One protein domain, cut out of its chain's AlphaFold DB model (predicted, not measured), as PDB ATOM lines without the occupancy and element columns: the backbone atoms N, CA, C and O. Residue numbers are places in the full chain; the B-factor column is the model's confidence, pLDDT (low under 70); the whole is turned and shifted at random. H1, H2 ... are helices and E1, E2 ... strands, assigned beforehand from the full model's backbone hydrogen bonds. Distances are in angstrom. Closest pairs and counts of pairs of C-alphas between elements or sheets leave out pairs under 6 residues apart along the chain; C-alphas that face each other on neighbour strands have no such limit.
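AT A GLANCE: This is residues 32 to 99 and 109 to 166 of the 186 residues of the protein "uncharacterized protein LOC110759651" of Prunus avium (UniProt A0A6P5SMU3). A strongly twisted sheet of four strands has the short helix H4 packed on one face, and next to it sits a cluster in which H3 has H4, H5 and H6 around it. H1 and H2 lie toward one end of the long axis and H5 toward the other. The printed part has 126 residues, with six named helices and four named strands in the order E1 H1 H2 E2 H3 H4 H5 E3 E4 H6; the sheet runs E1 E4 E3 E2, all antiparallel, and the class is mixed. The whole is compact, with a radius of gyration of the C-alphas of 15.2 A, yet elongated, spanning 47 by 29 by 27 A.

HOW THE PARTS SIT: Begin with the sheet: E1, residues 32 to 34, and E2, residues 63 to 70, are its edge strands, and E4, residues 145 to 151, and E3, residues 133 to 140, are inner. Look for N 33 and O 149, 2.8 A apart, between E1 and E4; N 138 and O 148, 2.8 A, in the hairpin of E3 and E4; and N 66 and O 137, 2.8 A, between E2 and E3. H4, residues 88 to 94, and H6, residues 153 to 163, are on one face of the sheet, giving two layers, helices on one face of a sheet. The closest C-alphas of H4 and E4, those of Ser 90 and Val 146, are 5.2 A apart; those of H6 and E3, Phe 155 and Ile 133, are 6.3 A apart. H3, residues 72 to 82, is the hub. It touches H4 at Ser 82 and Pro 88, C-alphas 5.0 A apart, a helical hairpin at a steep tilt of 41 degrees, opposite ways. It touches H5, residues 109 to 121, at Leu 80 and Leu 113, 6.4 A between C-alphas, at a shallow tilt of 22 degrees, opposite ways. It touches H6 at Val 75 and Pro 159, 6.3 A between C-alphas, at a steep tilt of 67 degrees, the same way. H5 and H6 are apart. H2, residues 49 to 53, only grazes the sheet with residues 50 to 51, and H1, residues 43 to 46, is only just not on it, with 4 pairs of C-alphas within 10 A. In H2, H3 and H5 every O i to N i+4 pair is within hydrogen-bond range, against 2 of 3 in H4 and 5 of 7 in H6; H1 is too short for one.

IN THESE COORDINATES: Find C-alpha 32 at (195.703, 145.447, 260.468), where E1 begins. E2 runs 21.3 A, E3 22.3 A and E4 17.2 A; H3 runs 15.0 A and H5 17.9 A. H6 runs 15.9 A to C-alpha 163 at (210.799, 158.800, 259.122).

THE WHOLE: The two C-alphas farthest apart, those of Glu 59 and Asp 123, are 47.7 A apart. Residues 100 to 108 are not printed, and C-alphas 99 and 109 are 17.5 A apart across this cut, in the link from H4 to H5. The link from H5 to E3 is long, with 11 residues. The mean pLDDT of the printed part is 79.2; look for values under 70 at residues 46 to 61, 96 to 99, 111, 122 to 130 and 166.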
ATOM      1  N   ILE A  32     196.340 144.993 259.246       91.69
ATOM      2  CA  ILE A  32     195.703 145.447 260.468       91.69
ATOM      3  C   ILE A  32     196.729 146.227 261.277       91.69
ATOM      4  O   ILE A  32     197.850 145.764 261.465       91.69
ATOM      5  N   VAL A  33     196.344 147.393 261.775       92.44
ATOM      6  CA  VAL A  33     197.159 148.249 262.635       92.44
ATOM      7  C   VAL A  33     196.465 148.371 263.980       92.44
ATOM      8  O   VAL A  33     195.324 148.817 264.053       92.44
ATOM      9  N   THR A  34     197.118 147.959 265.059       91.44
ATOM     10  CA  THR A  34     196.576 148.135 266.414       91.44
ATOM     11  C   THR A  34     196.711 149.581 266.884       91.44
ATOM     12  O   THR A  34     197.466 150.362 266.311       91.44
ATOM     13  N   ASP A  35     196.001 149.944 267.957       91.12
ATOM     14  CA  ASP A  35     196.048 151.300 268.532       91.12
ATOM     15  C   ASP A  35     197.477 151.781 268.836       91.12
ATOM     16  O   ASP A  35     197.771 152.954 268.659       91.12
ATOM     17  N   ASP A  36     198.386 150.875 269.208       90.31
ATOM     18  CA  ASP A  36     199.816 151.128 269.435       90.31
ATOM     19  C   ASP A  36     200.697 150.992 268.172       90.31
ATOM     20  O   ASP A  36     201.904 150.781 268.277       90.31
ATOM     21  N   LEU A  37     200.100 151.122 266.983       92.06
ATOM     22  CA  LEU A  37     200.740 151.107 265.659       92.06
ATOM     23  C   LEU A  37     201.469 149.809 265.282       92.06
ATOM     24  O   LEU A  37     202.348 149.816 264.418       92.06
ATOM     25  N   ARG A  38     201.107 148.663 265.872       89.00
ATOM     26  CA  ARG A  38     201.666 147.377 265.431       89.00
ATOM     27  C   ARG A  38     200.932 146.878 264.203       89.00
ATOM     28  O   ARG A  38     199.707 146.800 264.197       89.00
ATOM     29  N   VAL A  39     201.701 146.449 263.209       90.25
ATOM     30  CA  VAL A  39     201.175 145.807 262.005       90.25
ATOM     31  C   VAL A  39     200.933 144.319 262.270       90.25
ATOM     32  O   VAL A  39     201.776 143.614 262.830       90.25
ATOM     33  N   MET A  40     199.757 143.840 261.878       86.81
ATOM     34  CA  MET A  40     199.280 142.473 262.038       86.81
ATOM     35  C   MET A  40     198.668 141.973 260.726       86.81
ATOM     36  O   MET A  40     198.105 142.737 259.941       86.81
ATOM     37  N   SER A  41     198.749 140.660 260.501       84.25
ATOM     38  CA  SER A  41     198.077 140.021 259.367       84.25
ATOM     39  C   SER A  41     196.550 140.041 259.560       84.25
ATOM     40  O   SER A  41     196.087 139.723 260.664       84.25
ATOM     41  N   PRO A  42     195.754 140.312 258.506       80.38
ATOM     42  CA  PRO A  42     194.290 140.211 258.550       80.38
ATOM     43  C   PRO A  42     193.768 138.842 259.007       80.38
ATOM     44  O   PRO A  42     192.708 138.751 259.627       80.38
ATOM     45  N   LEU A  43     194.543 137.771 258.793       78.62
ATOM     46  CA  LEU A  43     194.204 136.411 259.232       78.62
ATOM     47  C   LEU A  43     194.038 136.301 260.761       78.62
ATOM     48  O   LEU A  43     193.303 135.445 261.259       78.62
ATOM     49  N   LEU A  44     194.689 137.184 261.524       74.81
ATOM     50  CA  LEU A  44     194.578 137.213 262.985       74.81
ATOM     51  C   LEU A  44     193.234 137.791 263.460       74.81
ATOM     52  O   LEU A  44     192.777 137.455 264.553       74.81
ATOM     53  N   VAL A  45     192.590 138.637 262.651       71.06
ATOM     54  CA  VAL A  45     191.231 139.135 262.923       71.06
ATOM     55  C   VAL A  45     190.209 138.045 262.612       71.06
ATOM     56  O   VAL A  45     189.359 137.759 263.448       71.06
ATOM     57  N   ALA A  46     190.340 137.378 261.460       68.62
ATOM     58  CA  ALA A  46     189.426 136.310 261.039       68.62
ATOM     59  C   ALA A  46     189.392 135.116 262.013       68.62
ATOM     60  O   ALA A  46     188.370 134.456 262.167       68.62
ATOM     61  N   SER A  47     190.503 134.859 262.706       66.81
ATOM     62  CA  SER A  47     190.615 133.817 263.736       66.81
ATOM     63  C   SER A  47     190.171 134.270 265.135       66.81
ATOM     64  O   SER A  47     190.377 133.544 266.106       66.81
ATOM     65  N   ASN A  48     189.587 135.466 265.269       63.50
ATOM     66  CA  ASN A  48     189.233 136.115 266.535       63.50
ATOM     67  C   ASN A  48     190.411 136.325 267.516       63.50
ATOM     68  O   ASN A  48     190.206 136.752 268.655       63.50
ATOM     69  N   LEU A  49     191.657 136.083 267.093       66.19
ATOM     70  CA  LEU A  49     192.839 136.177 267.952       66.19
ATOM     71  C   LEU A  49     193.094 137.619 268.404       66.19
ATOM     72  O   LEU A  49     193.464 137.850 269.558       66.19
ATOM     73  N   VAL A  50     192.845 138.597 267.530       64.56
ATOM     74  CA  VAL A  50     192.969 140.027 267.863       64.56
ATOM     75  C   VAL A  50     192.081 140.401 269.054       64.56
ATOM     76  O   VAL A  50     192.551 141.083 269.964       64.56
ATOM     77  N   PHE A  51     190.854 139.877 269.128       65.00
ATOM     78  CA  PHE A  51     189.934 140.153 270.239       65.00
ATOM     79  C   PHE A  51     190.411 139.558 271.568       65.00
ATOM     80  O   PHE A  51     190.212 140.165 272.618       65.00
ATOM     81  N   THR A  52     191.084 138.403 271.537       61.12
ATOM     82  CA  THR A  52     191.669 137.807 272.753       61.12
ATOM     83  C   THR A  52     192.887 138.587 273.252       61.12
ATOM     84  O   THR A  52     193.054 138.771 274.456       61.12
ATOM     85  N   LYS A  53     193.715 139.102 272.334       60.59
ATOM     86  CA  LYS A  53     194.955 139.820 272.658       60.59
ATOM     87  C   LYS A  53     194.712 141.257 273.118       60.59
ATOM     88  O   LYS A  53     195.488 141.777 273.914       60.59
ATOM     89  N   LEU A  54     193.645 141.893 272.636       59.94
ATOM     90  CA  LEU A  54     193.369 143.310 272.882       59.94
ATOM     91  C   LEU A  54     192.453 143.577 274.092       59.94
ATOM     92  O   LEU A  54     192.001 144.701 274.302       59.94
ATOM     93  N   GLY A  55     192.230 142.557 274.925       56.22
ATOM     94  CA  GLY A  55     191.340 142.626 276.078       56.22
ATOM     95  C   GLY A  55     189.899 142.407 275.637       56.22
ATOM     96  O   GLY A  55     189.264 143.324 275.125       56.22
ATOM     97  N   ALA A  56     189.433 141.172 275.835       55.22
ATOM     98  CA  ALA A  56     188.160 140.624 275.380       55.22
ATOM     99  C   ALA A  56     187.045 141.670 275.204       55.22
ATOM    100  O   ALA A  56     186.629 142.343 276.152       55.22
ATOM    101  N   MET A  57     186.550 141.760 273.970       54.88
ATOM    102  CA  MET A  57     185.252 142.335 273.649       54.88
ATOM    103  C   MET A  57     184.218 141.570 274.482       54.88
ATOM    104  O   MET A  57     183.931 140.406 274.218       54.88
ATOM    105  N   ASN A  58     183.754 142.174 275.572       54.62
ATOM    106  CA  ASN A  58     182.655 141.617 276.339       54.62
ATOM    107  C   ASN A  58     181.397 141.703 275.469       54.62
ATOM    108  O   ASN A  58     181.238 142.637 274.686       54.62
ATOM    109  N   GLU A  59     180.514 140.719 275.598       54.50
ATOM    110  CA  GLU A  59     179.318 140.516 274.761       54.50
ATOM    111  C   GLU A  59     178.358 141.730 274.732       54.50
ATOM    112  O   GLU A  59     177.431 141.785 273.934       54.50
ATOM    113  N   ASN A  60     178.604 142.742 275.572       54.12
ATOM    114  CA  ASN A  60     177.851 143.988 275.664       54.12
ATOM    115  C   ASN A  60     178.567 145.232 275.097       54.12
ATOM    116  O   ASN A  60     177.987 146.318 275.136       54.12
ATOM    117  N   SER A  61     179.808 145.141 274.600       61.38
ATOM    118  CA  SER A  61     180.464 146.301 273.989       61.38
ATOM    119  C   SER A  61     180.048 146.445 272.532       61.38
ATOM    120  O   SER A  61     180.462 145.659 271.684       61.38
ATOM    121  N   THR A  62     179.267 147.483 272.241       76.75
ATOM    122  CA  THR A  62     178.917 147.868 270.874       76.75
ATOM    123  C   THR A  62     180.187 148.235 270.108       76.75
ATOM    124  O   THR A  62     180.876 149.201 270.455       76.75
ATOM    125  N   THR A  63     180.519 147.440 269.094       84.50
ATOM    126  CA  THR A  63     181.571 147.756 268.125       84.50
ATOM    127  C   THR A  63     180.986 148.466 266.920       84.50
ATOM    128  O   THR A  63     179.956 148.047 266.398       84.50
ATOM    129  N   GLU A  64     181.672 149.499 266.452       87.12
ATOM    130  CA  GLU A  64     181.315 150.246 265.249       87.12
ATOM    131  C   GLU A  64     182.492 150.231 264.273       87.12
ATOM    132  O   GLU A  64     183.657 150.218 264.681       87.12
ATOM    133  N   GLN A  65     182.181 150.232 262.981       88.31
ATOM    134  CA  GLN A  65     183.162 150.422 261.927       88.31
ATOM    135  C   GLN A  65     183.093 151.866 261.422       88.31
ATOM    136  O   GLN A  65     182.027 152.324 261.024       88.31
ATOM    137  N   LYS A  66     184.227 152.571 261.423       89.94
ATOM    138  CA  LYS A  66     184.345 153.953 260.939       89.94
ATOM    139  C   LYS A  66     185.358 154.025 259.808       89.94
ATOM    140  O   LYS A  66     186.522 153.697 260.011       89.94
ATOM    141  N   THR A  67     184.933 154.479 258.637       92.06
ATOM    142  CA  THR A  67     185.829 154.737 257.502       92.06
ATOM    143  C   THR A  67     186.248 156.200 257.516       92.06
ATOM    144  O   THR A  67     185.395 157.081 257.592       92.06
ATOM    145  N   LEU A  68     187.552 156.453 257.452       90.75
ATOM    146  CA  LEU A  68     188.156 157.779 257.477       90.75
ATOM    147  C   LEU A  68     189.023 157.980 256.237       90.75
ATOM    148  O   LEU A  68     189.735 157.067 255.826       90.75
ATOM    149  N   ASN A  69     188.996 159.195 255.701       91.44
ATOM    150  CA  ASN A  69     189.938 159.655 254.690       91.44
ATOM    151  C   ASN A  69     190.973 160.526 255.395       91.44
ATOM    152  O   ASN A  69     190.612 161.567 255.944       91.44
ATOM    153  N   ILE A  70     192.227 160.091 255.415       89.56
ATOM    154  CA  ILE A  70     193.307 160.789 256.113       89.56
ATOM    155  C   ILE A  70     194.376 161.232 255.121       89.56
ATOM    156  O   ILE A  70     194.674 160.524 254.164       89.56
ATOM    157  N   GLY A  71     194.925 162.420 255.328       88.12
ATOM    158  CA  GLY A  71     196.055 162.944 254.579       88.12
ATOM    159  C   GLY A  71     197.338 162.890 255.393       88.12
ATOM    160  O   GLY A  71     197.433 162.284 256.468       88.12
ATOM    161  N   ALA A  72     198.345 163.571 254.870       85.88
ATOM    162  CA  ALA A  72     199.655 163.630 255.481       85.88
ATOM    163  C   ALA A  72     199.604 164.411 256.806       85.88
ATOM    164  O   ALA A  72     200.295 164.036 257.755       85.88
ATOM    165  N   HIS A  73     198.723 165.413 256.926       84.75
ATOM    166  CA  HIS A  73     198.507 166.150 258.173       84.75
ATOM    167  C   HIS A  73     198.048 165.231 259.322       84.75
ATOM    168  O   HIS A  73     198.609 165.256 260.422       84.75
ATOM    169  N   GLU A  74     197.050 164.374 259.090       88.19
ATOM    170  CA  GLU A  74     196.573 163.417 260.094       88.19
ATOM    171  C   GLU A  74     197.623 162.361 260.437       88.19
ATOM    172  O   GLU A  74     197.776 162.012 261.611       88.19
ATOM    173  N   VAL A  75     198.356 161.863 259.438       89.25
ATOM    174  CA  VAL A  75     199.407 160.861 259.655       89.25
ATOM    175  C   VAL A  75     200.579 161.441 260.443       89.25
ATOM    176  O   VAL A  75     201.090 160.785 261.352       89.25
ATOM    177  N   LEU A  76     200.965 162.687 260.180       86.31
ATOM    178  CA  LEU A  76     201.995 163.363 260.955       86.31
ATOM    179  C   LEU A  76     201.550 163.578 262.409       86.31
ATOM    180  O   LEU A  76     202.292 163.237 263.331       86.31
ATOM    181  N   LYS A  77     200.318 164.056 262.633       85.75
ATOM    182  CA  LYS A  77     199.735 164.146 263.985       85.75
ATOM    183  C   LYS A  77     199.738 162.783 264.683       85.75
ATOM    184  O   LYS A  77     200.077 162.690 265.861       85.75
ATOM    185  N   LEU A  78     199.397 161.709 263.970       90.56
ATOM    186  CA  LEU A  78     199.443 160.342 264.494       90.56
ATOM    187  C   LEU A  78     200.857 159.931 264.921       90.56
ATOM    188  O   LEU A  78     201.026 159.416 266.030       90.56
ATOM    189  N   LEU A  79     201.866 160.195 264.088       88.50
ATOM    190  CA  LEU A  79     203.268 159.928 264.410       88.50
ATOM    191  C   LEU A  79     203.720 160.705 265.644       88.50
ATOM    192  O   LEU A  79     204.264 160.112 266.574       88.50
ATOM    193  N   LEU A  80     203.434 162.002 265.702       85.88
ATOM    194  CA  LEU A  80     203.802 162.853 266.831       85.88
ATOM    195  C   LEU A  80     203.139 162.382 268.129       85.88
ATOM    196  O   LEU A  80     203.800 162.249 269.160       85.88
ATOM    197  N   ARG A  81     201.861 161.993 268.083       85.75
ATOM    198  CA  ARG A  81     201.174 161.406 269.242       85.75
ATOM    199  C   ARG A  81     201.721 160.038 269.638       85.75
ATOM    200  O   ARG A  81     201.679 159.718 270.825       85.75
ATOM    201  N   SER A  82     202.252 159.247 268.706       89.25
ATOM    202  CA  SER A  82     202.869 157.948 269.021       89.25
ATOM    203  C   SER A  82     204.129 158.071 269.881       89.25
ATOM    204  O   SER A  82     204.434 157.159 270.646       89.25
ATOM    205  N   LEU A  83     204.809 159.225 269.837       86.38
ATOM    206  CA  LEU A  83     206.000 159.486 270.651       86.38
ATOM    207  C   LEU A  83     205.682 159.630 272.146       86.38
ATOM    208  O   LEU A  83     206.558 159.417 272.979       86.38
ATOM    209  N   VAL A  84     204.438 159.982 272.494       84.38
ATOM    210  CA  VAL A  84     204.037 160.300 273.880       84.38
ATOM    211  C   VAL A  84     202.839 159.483 274.380       84.38
ATOM    212  O   VAL A  84     202.518 159.510 275.566       84.38
ATOM    213  N   SER A  85     202.144 158.755 273.498       85.81
ATOM    214  CA  SER A  85     200.923 158.006 273.812       85.81
ATOM    215  C   SER A  85     201.073 156.521 273.504       85.81
ATOM    216  O   SER A  85     201.573 156.134 272.455       85.81
ATOM    217  N   LYS A  86     200.519 155.674 274.379       89.00
ATOM    218  CA  LYS A  86     200.361 154.226 274.134       89.00
ATOM    219  C   LYS A  86     199.124 153.877 273.296       89.00
ATOM    220  O   LYS A  86     198.894 152.708 273.018       89.00
ATOM    221  N   LYS A  87     198.294 154.876 272.984       90.19
ATOM    222  CA  LYS A  87     197.043 154.743 272.223       90.19
ATOM    223  C   LYS A  87     196.917 155.840 271.160       90.19
ATOM    224  O   LYS A  87     196.023 156.685 271.264       90.19
ATOM    225  N   PRO A  88     197.890 155.968 270.243       91.25
ATOM    226  CA  PRO A  88     197.919 157.060 269.281       91.25
ATOM    227  C   PRO A  88     196.725 157.062 268.318       91.25
ATOM    228  O   PRO A  88     196.173 158.142 268.134       91.25
ATOM    229  N   LEU A  89     196.246 155.921 267.792       92.06
ATOM    230  CA  LEU A  89     195.090 155.914 266.868       92.06
ATOM    231  C   LEU A  89     193.824 156.462 267.539       92.06
ATOM    232  O   LEU A  89     193.131 157.310 266.978       92.06
ATOM    233  N   SER A  90     193.542 156.030 268.771       91.12
ATOM    234  CA  SER A  90     192.409 156.530 269.560       91.12
ATOM    235  C   SER A  90     192.520 158.023 269.881       91.12
ATOM    236  O   SER A  90     191.512 158.707 270.047       91.12
ATOM    237  N   LYS A  91     193.744 158.542 270.017       87.62
ATOM    238  CA  LYS A  91     194.002 159.940 270.389       87.62
ATOM    239  C   LYS A  91     194.068 160.898 269.203       87.62
ATOM    240  O   LYS A  91     194.050 162.096 269.447       87.62
ATOM    241  N   THR A  92     194.140 160.399 267.971       87.62
ATOM    242  CA  THR A  92     194.167 161.241 266.767       87.62
ATOM    243  C   THR A  92     192.984 161.008 265.849       87.62
ATOM    244  O   THR A  92     192.300 161.959 265.501       87.62
ATOM    245  N   LEU A  93     192.731 159.759 265.456       86.50
ATOM    246  CA  LEU A  93     191.761 159.442 264.409       86.50
ATOM    247  C   LEU A  93     190.344 159.253 264.956       86.50
ATOM    248  O   LEU A  93     189.372 159.511 264.256       86.50
ATOM    249  N   LEU A  94     190.210 158.799 266.206       82.94
ATOM    250  CA  LEU A  94     188.897 158.657 266.845       82.94
ATOM    251  C   LEU A  94     188.408 159.974 267.454       82.94
ATOM    252  O   LEU A  94     187.241 160.331 267.313       82.94
ATOM    253  N   LYS A  95     189.321 160.703 268.099       76.50
ATOM    254  CA  LYS A  95     189.118 162.067 268.590       76.50
ATOM    255  C   LYS A  95     189.827 163.023 267.643       76.50
ATOM    256  O   LYS A  95     190.847 163.592 268.018       76.50
ATOM    257  N   LEU A  96     189.337 163.156 266.410       63.66
ATOM    258  CA  LEU A  96     189.708 164.306 265.586       63.66
ATOM    259  C   LEU A  96     189.254 165.549 266.363       63.66
ATOM    260  O   LEU A  96     188.092 165.944 266.294       63.66
ATOM    261  N   ASP A  97     190.139 166.056 267.219       52.94
ATOM    262  CA  ASP A  97     189.843 167.172 268.099       52.94
ATOM    263  C   ASP A  97     189.509 168.374 267.203       52.94
ATOM    264  O   ASP A  97     190.281 168.694 266.290       52.94
ATOM    265  N   PRO A  98     188.391 169.079 267.451       49.84
ATOM    266  CA  PRO A  98     188.302 170.473 267.055       49.84
ATOM    267  C   PRO A  98     189.508 171.187 267.676       49.84
ATOM    268  O   PRO A  98     189.864 170.879 268.812       49.84
ATOM    269  N   ALA A  99     190.142 172.083 266.915       49.72
ATOM    270  CA  ALA A  99     191.397 172.764 267.243       49.72
ATOM    271  C   ALA A  99     191.645 172.964 268.759       49.72
ATOM    272  O   ALA A  99     190.725 173.390 269.465       49.72
ATOM    273  N   ASP A 109     205.455 167.613 277.311       70.69
ATOM    274  CA  ASP A 109     205.228 166.752 276.151       70.69
ATOM    275  C   ASP A 109     204.253 167.373 275.144       70.69
ATOM    276  O   ASP A 109     204.509 167.356 273.945       70.69
ATOM    277  N   GLN A 110     203.149 167.965 275.610       72.81
ATOM    278  CA  GLN A 110     202.195 168.628 274.722       72.81
ATOM    279  C   GLN A 110     202.792 169.901 274.108       72.81
ATOM    280  O   GLN A 110     202.592 170.141 272.924       72.81
ATOM    281  N   LEU A 111     203.583 170.670 274.867       69.81
ATOM    282  CA  LEU A 111     204.261 171.869 274.362       69.81
ATOM    283  C   LEU A 111     205.277 171.534 273.264       69.81
ATOM    284  O   LEU A 111     205.322 172.208 272.232       69.81
ATOM    285  N   ILE A 112     206.068 170.479 273.474       76.19
ATOM    286  CA  ILE A 112     207.046 169.989 272.499       76.19
ATOM    287  C   ILE A 112     206.324 169.515 271.235       76.19
ATOM    288  O   ILE A 112     206.707 169.914 270.138       76.19
ATOM    289  N   LEU A 113     205.255 168.724 271.376       77.06
ATOM    290  CA  LEU A 113     204.491 168.247 270.225       77.06
ATOM    291  C   LEU A 113     203.847 169.385 269.434       77.06
ATOM    292  O   LEU A 113     204.022 169.409 268.227       77.06
ATOM    293  N   THR A 114     203.184 170.351 270.074       73.56
ATOM    294  CA  THR A 114     202.559 171.488 269.368       73.56
ATOM    295  C   THR A 114     203.591 172.361 268.655       73.56
ATOM    296  O   THR A 114     203.338 172.858 267.555       73.56
ATOM    297  N   SER A 115     204.772 172.526 269.255       73.06
ATOM    298  CA  SER A 115     205.885 173.244 268.627       73.06
ATOM    299  C   SER A 115     206.375 172.500 267.385       73.06
ATOM    300  O   SER A 115     206.491 173.099 266.324       73.06
ATOM    301  N   ILE A 116     206.598 171.186 267.476       75.88
ATOM    302  CA  ILE A 116     207.028 170.360 266.337       75.88
ATOM    303  C   ILE A 116     205.938 170.277 265.257       75.88
ATOM    304  O   ILE A 116     206.254 170.401 264.078       75.88
ATOM    305  N   GLU A 117     204.669 170.109 265.641       76.81
ATOM    306  CA  GLU A 117     203.512 170.139 264.738       76.81
ATOM    307  C   GLU A 117     203.521 171.436 263.929       76.81
ATOM    308  O   GLU A 117     203.498 171.388 262.704       76.81
ATOM    309  N   SER A 118     203.646 172.585 264.599       74.69
ATOM    310  CA  SER A 118     203.661 173.900 263.942       74.69
ATOM    311  C   SER A 118     204.850 174.071 262.989       74.69
ATOM    312  O   SER A 118     204.706 174.688 261.938       74.69
ATOM    313  N   LEU A 119     206.014 173.506 263.326       70.56
ATOM    314  CA  LEU A 119     207.231 173.573 262.507       70.56
ATOM    315  C   LEU A 119     207.177 172.689 261.261       70.56
ATOM    316  O   LEU A 119     207.745 173.044 260.235       70.56
ATOM    317  N   LEU A 120     206.519 171.536 261.351       71.62
ATOM    318  CA  LEU A 120     206.410 170.592 260.241       71.62
ATOM    319  C   LEU A 120     205.197 170.880 259.345       71.62
ATOM    320  O   LEU A 120     205.250 170.605 258.152       71.62
ATOM    321  N   LEU A 121     204.125 171.451 259.903       70.88
ATOM    322  CA  LEU A 121     202.896 171.780 259.175       70.88
ATOM    323  C   LEU A 121     202.898 173.187 258.578       70.88
ATOM    324  O   LEU A 121     202.251 173.401 257.560       70.88
ATOM    325  N   GLY A 122     203.621 174.134 259.186       59.84
ATOM    326  CA  GLY A 122     203.593 175.544 258.789       59.84
ATOM    327  C   GLY A 122     204.210 175.857 257.421       59.84
ATOM    328  O   GLY A 122     203.831 176.861 256.830       59.84
ATOM    329  N   ASP A 123     205.114 175.007 256.914       56.75
ATOM    330  CA  ASP A 123     205.894 175.276 255.689       56.75
ATOM    331  C   ASP A 123     205.659 174.270 254.540       56.75
ATOM    332  O   ASP A 123     206.124 174.507 253.426       56.75
ATOM    333  N   ILE A 124     204.992 173.128 254.776       59.94
ATOM    334  CA  ILE A 124     205.139 171.946 253.893       59.94
ATOM    335  C   ILE A 124     203.815 171.431 253.291       59.94
ATOM    336  O   ILE A 124     203.855 170.721 252.289       59.94
ATOM    337  N   MET A 125     202.639 171.754 253.844       59.62
ATOM    338  CA  MET A 125     201.441 170.927 253.602       59.62
ATOM    339  C   MET A 125     200.205 171.768 253.258       59.62
ATOM    340  O   MET A 125     199.468 172.205 254.138       59.62
ATOM    341  N   ASN A 126     199.979 172.007 251.962       59.62
ATOM    342  CA  ASN A 126     198.720 172.567 251.467       59.62
ATOM    343  C   ASN A 126     197.650 171.464 251.463       59.62
ATOM    344  O   ASN A 126     197.751 170.508 250.700       59.62
ATOM    345  N   GLU A 127     196.611 171.606 252.288       59.34
ATOM    346  CA  GLU A 127     195.585 170.568 252.496       59.34
ATOM    347  C   GLU A 127     194.714 170.269 251.256       59.34
ATOM    348  O   GLU A 127     194.059 169.226 251.206       59.34
ATOM    349  N   GLU A 128     194.695 171.166 250.264       58.06
ATOM    350  CA  GLU A 128     193.742 171.141 249.143       58.06
ATOM    351  C   GLU A 128     194.131 170.189 247.988       58.06
ATOM    352  O   GLU A 128     193.260 169.824 247.199       58.06
ATOM    353  N   GLU A 129     195.389 169.729 247.909       60.59
ATOM    354  CA  GLU A 129     195.885 168.825 246.844       60.59
ATOM    355  C   GLU A 129     196.442 167.480 247.363       60.59
ATOM    356  O   GLU A 129     197.048 166.719 246.607       60.59
ATOM    357  N   GLU A 130     196.248 167.144 248.643       68.12
ATOM    358  CA  GLU A 130     196.778 165.891 249.199       68.12
ATOM    359  C   GLU A 130     195.943 164.663 248.807       68.12
ATOM    360  O   GLU A 130     194.739 164.587 249.077       68.12
ATOM    361  N   GLU A 131     196.613 163.646 248.256       78.06
ATOM    362  CA  GLU A 131     196.044 162.311 248.070       78.06
ATOM    363  C   GLU A 131     195.614 161.739 249.431       78.06
ATOM    364  O   GLU A 131     196.411 161.627 250.368       78.06
ATOM    365  N   LYS A 132     194.321 161.425 249.567       88.38
ATOM    366  CA  LYS A 132     193.749 160.906 250.813       88.38
ATOM    367  C   LYS A 132     193.792 159.382 250.833       88.38
ATOM    368  O   LYS A 132     193.384 158.721 249.884       88.38
ATOM    369  N   ILE A 133     194.205 158.848 251.973       90.88
ATOM    370  CA  ILE A 133     194.287 157.423 252.275       90.88
ATOM    371  C   ILE A 133     193.014 156.994 252.995       90.88
ATOM    372  O   ILE A 133     192.584 157.639 253.957       90.88
ATOM    373  N   VAL A 134     192.429 155.877 252.566       91.88
ATOM    374  CA  VAL A 134     191.240 155.306 253.206       91.88
ATOM    375  C   VAL A 134     191.665 154.358 254.324       91.88
ATOM    376  O   VAL A 134     192.323 153.347 254.086       91.88
ATOM    377  N   VAL A 135     191.236 154.648 255.551       92.62
ATOM    378  CA  VAL A 135     191.490 153.812 256.730       92.62
ATOM    379  C   VAL A 135     190.173 153.426 257.385       92.62
ATOM    380  O   VAL A 135     189.312 154.270 257.628       92.62
ATOM    381  N   LYS A 136     190.011 152.144 257.719       92.81
ATOM    382  CA  LYS A 136     188.787 151.614 258.330       92.81
ATOM    383  C   LYS A 136     189.041 151.203 259.775       92.81
ATOM    384  O   LYS A 136     189.677 150.190 260.044       92.81
ATOM    385  N   LEU A 137     188.532 151.979 260.719       91.62
ATOM    386  CA  LEU A 137     188.657 151.729 262.149       91.62
ATOM    387  C   LEU A 137     187.555 150.796 262.643       91.62
ATOM    388  O   LEU A 137     186.386 150.973 262.315       91.62
ATOM    389  N   THR A 138     187.917 149.852 263.505       90.56
ATOM    390  CA  THR A 138     186.975 149.125 264.361       90.56
ATOM    391  C   THR A 138     187.109 149.665 265.776       90.56
ATOM    392  O   THR A 138     188.182 149.579 266.379       90.56
ATOM    393  N   VAL A 139     186.033 150.246 266.304       89.00
ATOM    394  CA  VAL A 139     186.051 151.004 267.560       89.00
ATOM    395  C   VAL A 139     185.087 150.413 268.577       89.00
ATOM    396  O   VAL A 139     184.023 149.910 268.224       89.00
ATOM    397  N   SER A 140     185.445 150.486 269.855       86.62
ATOM    398  CA  SER A 140     184.506 150.264 270.950       86.62
ATOM    399  C   SER A 140     183.802 151.576 271.250       86.62
ATOM    400  O   SER A 140     184.420 152.496 271.782       86.62
ATOM    401  N   VAL A 141     182.505 151.648 270.955       83.25
ATOM    402  CA  VAL A 141     181.708 152.861 271.185       83.25
ATOM    403  C   VAL A 141     181.634 153.184 272.676       83.25
ATOM    404  O   VAL A 141     181.806 154.326 273.082       83.25
ATOM    405  N   SER A 142     181.448 152.166 273.519       82.06
ATOM    406  CA  SER A 142     181.314 152.350 274.969       82.06
ATOM    407  C   SER A 142     182.603 152.796 275.661       82.06
ATOM    408  O   SER A 142     182.542 153.463 276.690       82.06
ATOM    409  N   LYS A 143     183.767 152.418 275.124       82.25
ATOM    410  CA  LYS A 143     185.079 152.751 275.701       82.25
ATOM    411  C   LYS A 143     185.761 153.920 274.991       82.25
ATOM    412  O   LYS A 143     186.783 154.381 275.490       82.25
ATOM    413  N   ASP A 144     185.226 154.361 273.853       84.12
ATOM    414  CA  ASP A 144     185.829 155.371 272.980       84.12
ATOM    415  C   ASP A 144     187.306 155.050 272.666       84.12
ATOM    416  O   ASP A 144     188.211 155.872 272.829       84.12
ATOM    417  N   ILE A 145     187.556 153.791 272.281       86.38
ATOM    418  CA  ILE A 145     188.881 153.293 271.879       86.38
ATOM    419  C   ILE A 145     188.821 152.633 270.507       86.38
ATOM    420  O   ILE A 145     187.842 151.968 270.160       86.38
ATOM    421  N   VAL A 146     189.913 152.750 269.764       90.12
ATOM    422  CA  VAL A 146     190.181 151.969 268.557       90.12
ATOM    423  C   VAL A 146     190.710 150.604 268.982       90.12
ATOM    424  O   VAL A 146     191.667 150.514 269.749       90.12
ATOM    425  N   TYR A 147     190.098 149.530 268.485       86.62
ATOM    426  CA  TYR A 147     190.689 148.203 268.603       86.62
ATOM    427  C   TYR A 147     191.776 148.031 267.535       86.62
ATOM    428  O   TYR A 147     192.939 147.758 267.829       86.62
ATOM    429  N   TYR A 148     191.411 148.256 266.279       90.38
ATOM    430  CA  TYR A 148     192.360 148.229 265.179       90.38
ATOM    431  C   TYR A 148     191.862 149.056 263.997       90.38
ATOM    432  O   TYR A 148     190.672 149.357 263.885       90.38
ATOM    433  N   ALA A 149     192.788 149.390 263.111       92.50
ATOM    434  CA  ALA A 149     192.551 149.951 261.799       92.50
ATOM    435  C   ALA A 149     192.883 148.908 260.731       92.50
ATOM    436  O   ALA A 149     193.865 148.185 260.854       92.50
ATOM    437  N   GLU A 150     192.078 148.824 259.686       92.06
ATOM    438  CA  GLU A 150     192.412 148.131 258.447       92.06
ATOM    439  C   GLU A 150     192.849 149.184 257.432       92.06
ATOM    440  O   GLU A 150     192.141 150.177 257.229       92.06
ATOM    441  N   ALA A 151     194.034 148.996 256.858       91.94
ATOM    442  CA  ALA A 151     194.666 149.984 255.997       91.94
ATOM    443  C   ALA A 151     195.451 149.325 254.855       91.94
ATOM    444  O   ALA A 151     195.881 148.173 254.969       91.94
ATOM    445  N   GLY A 152     195.596 150.055 253.749       91.06
ATOM    446  CA  GLY A 152     196.373 149.649 252.582       91.06
ATOM    447  C   GLY A 152     197.850 150.028 252.681       91.06
ATOM    448  O   GLY A 152     198.308 150.629 253.652       91.06
ATOM    449  N   GLU A 153     198.614 149.657 251.653       90.06
ATOM    450  CA  GLU A 153     200.048 149.957 251.523       90.06
ATOM    451  C   GLU A 153     200.354 151.464 251.599       90.06
ATOM    452  O   GLU A 153     201.343 151.878 252.204       90.06
ATOM    453  N   ASP A 154     199.467 152.282 251.041       89.88
ATOM    454  CA  ASP A 154     199.487 153.742 251.094       89.88
ATOM    455  C   ASP A 154     199.589 154.271 252.533       89.88
ATOM    456  O   ASP A 154     200.428 155.130 252.825       89.88
ATOM    457  N   PHE A 155     198.836 153.678 253.464       91.75
ATOM    458  CA  PHE A 155     198.936 153.995 254.886       91.75
ATOM    459  C   PHE A 155     200.287 153.636 255.498       91.75
ATOM    460  O   PHE A 155     200.687 154.302 256.439       91.75
ATOM    461  N   ALA A 156     200.990 152.596 255.044       89.31
ATOM    462  CA  ALA A 156     202.319 152.273 255.577       89.31
ATOM    463  C   ALA A 156     203.397 153.191 254.990       89.31
ATOM    464  O   ALA A 156     204.314 153.609 255.699       89.31
ATOM    465  N   ASN A 157     203.268 153.526 253.708       89.31
ATOM    466  CA  ASN A 157     204.239 154.336 252.984       89.31
ATOM    467  C   ASN A 157     204.313 155.768 253.527       89.31
ATOM    468  O   ASN A 157     205.408 156.316 253.650       89.31
ATOM    469  N   LEU A 158     203.179 156.362 253.903       89.19
ATOM    470  CA  LEU A 158     203.137 157.753 254.354       89.19
ATOM    471  C   LEU A 158     203.824 157.999 255.721       89.19
ATOM    472  O   LEU A 158     204.672 158.878 255.801       89.19
ATOM    473  N   PRO A 159     203.585 157.223 256.794       87.88
ATOM    474  CA  PRO A 159     204.362 157.306 258.027       87.88
ATOM    475  C   PRO A 159     205.859 157.077 257.798       87.88
ATOM    476  O   PRO A 159     206.693 157.761 258.389       87.88
ATOM    477  N   LEU A 160     206.208 156.113 256.940       86.88
ATOM    478  CA  LEU A 160     207.599 155.798 256.634       86.88
ATOM    479  C   LEU A 160     208.290 156.943 255.890       86.88
ATOM    480  O   LEU A 160     209.452 157.219 256.181       86.88
ATOM    481  N   SER A 161     207.592 157.653 255.000       85.62
ATOM    482  CA  SER A 161     208.171 158.791 254.280       85.62
ATOM    483  C   SER A 161     208.641 159.890 255.242       85.62
ATOM    484  O   SER A 161     209.766 160.372 255.103       85.62
ATOM    485  N   PHE A 162     207.881 160.189 256.301       81.06
ATOM    486  CA  PHE A 162     208.301 161.137 257.343       81.06
ATOM    487  C   PHE A 162     209.542 160.674 258.120       81.06
ATOM    488  O   PHE A 162     210.389 161.489 258.482       81.06
ATOM    489  N   LEU A 163     209.675 159.369 258.368       82.38
ATOM    490  CA  LEU A 163     210.799 158.800 259.122       82.38
ATOM    491  C   LEU A 163     212.085 158.671 258.294       82.38
ATOM    492  O   LEU A 163     213.164 158.522 258.866       82.38
ATOM    493  N   THR A 164     211.994 158.739 256.964       80.44
ATOM    494  CA  THR A 164     213.177 158.725 256.083       80.44
ATOM    495  C   THR A 164     213.930 160.053 256.045       80.44
ATOM    496  O   THR A 164     215.067 160.096 255.572       80.44
ATOM    497  N   VAL A 165     213.344 161.133 256.570       70.88
ATOM    498  CA  VAL A 165     213.997 162.442 256.632       70.88
ATOM    499  C   VAL A 165     215.181 162.374 257.609       70.88
ATOM    500  O   VAL A 165     214.981 162.091 258.794       70.88
ATOM    501  N   PRO A 166     216.428 162.644 257.171       69.94
ATOM    502  CA  PRO A 166     217.583 162.595 258.056       69.94
ATOM    503  C   PRO A 166     217.398 163.536 259.248       69.94
ATOM    504  O   PRO A 166     217.057 164.705 259.072       69.94
TER     505      PRO A 166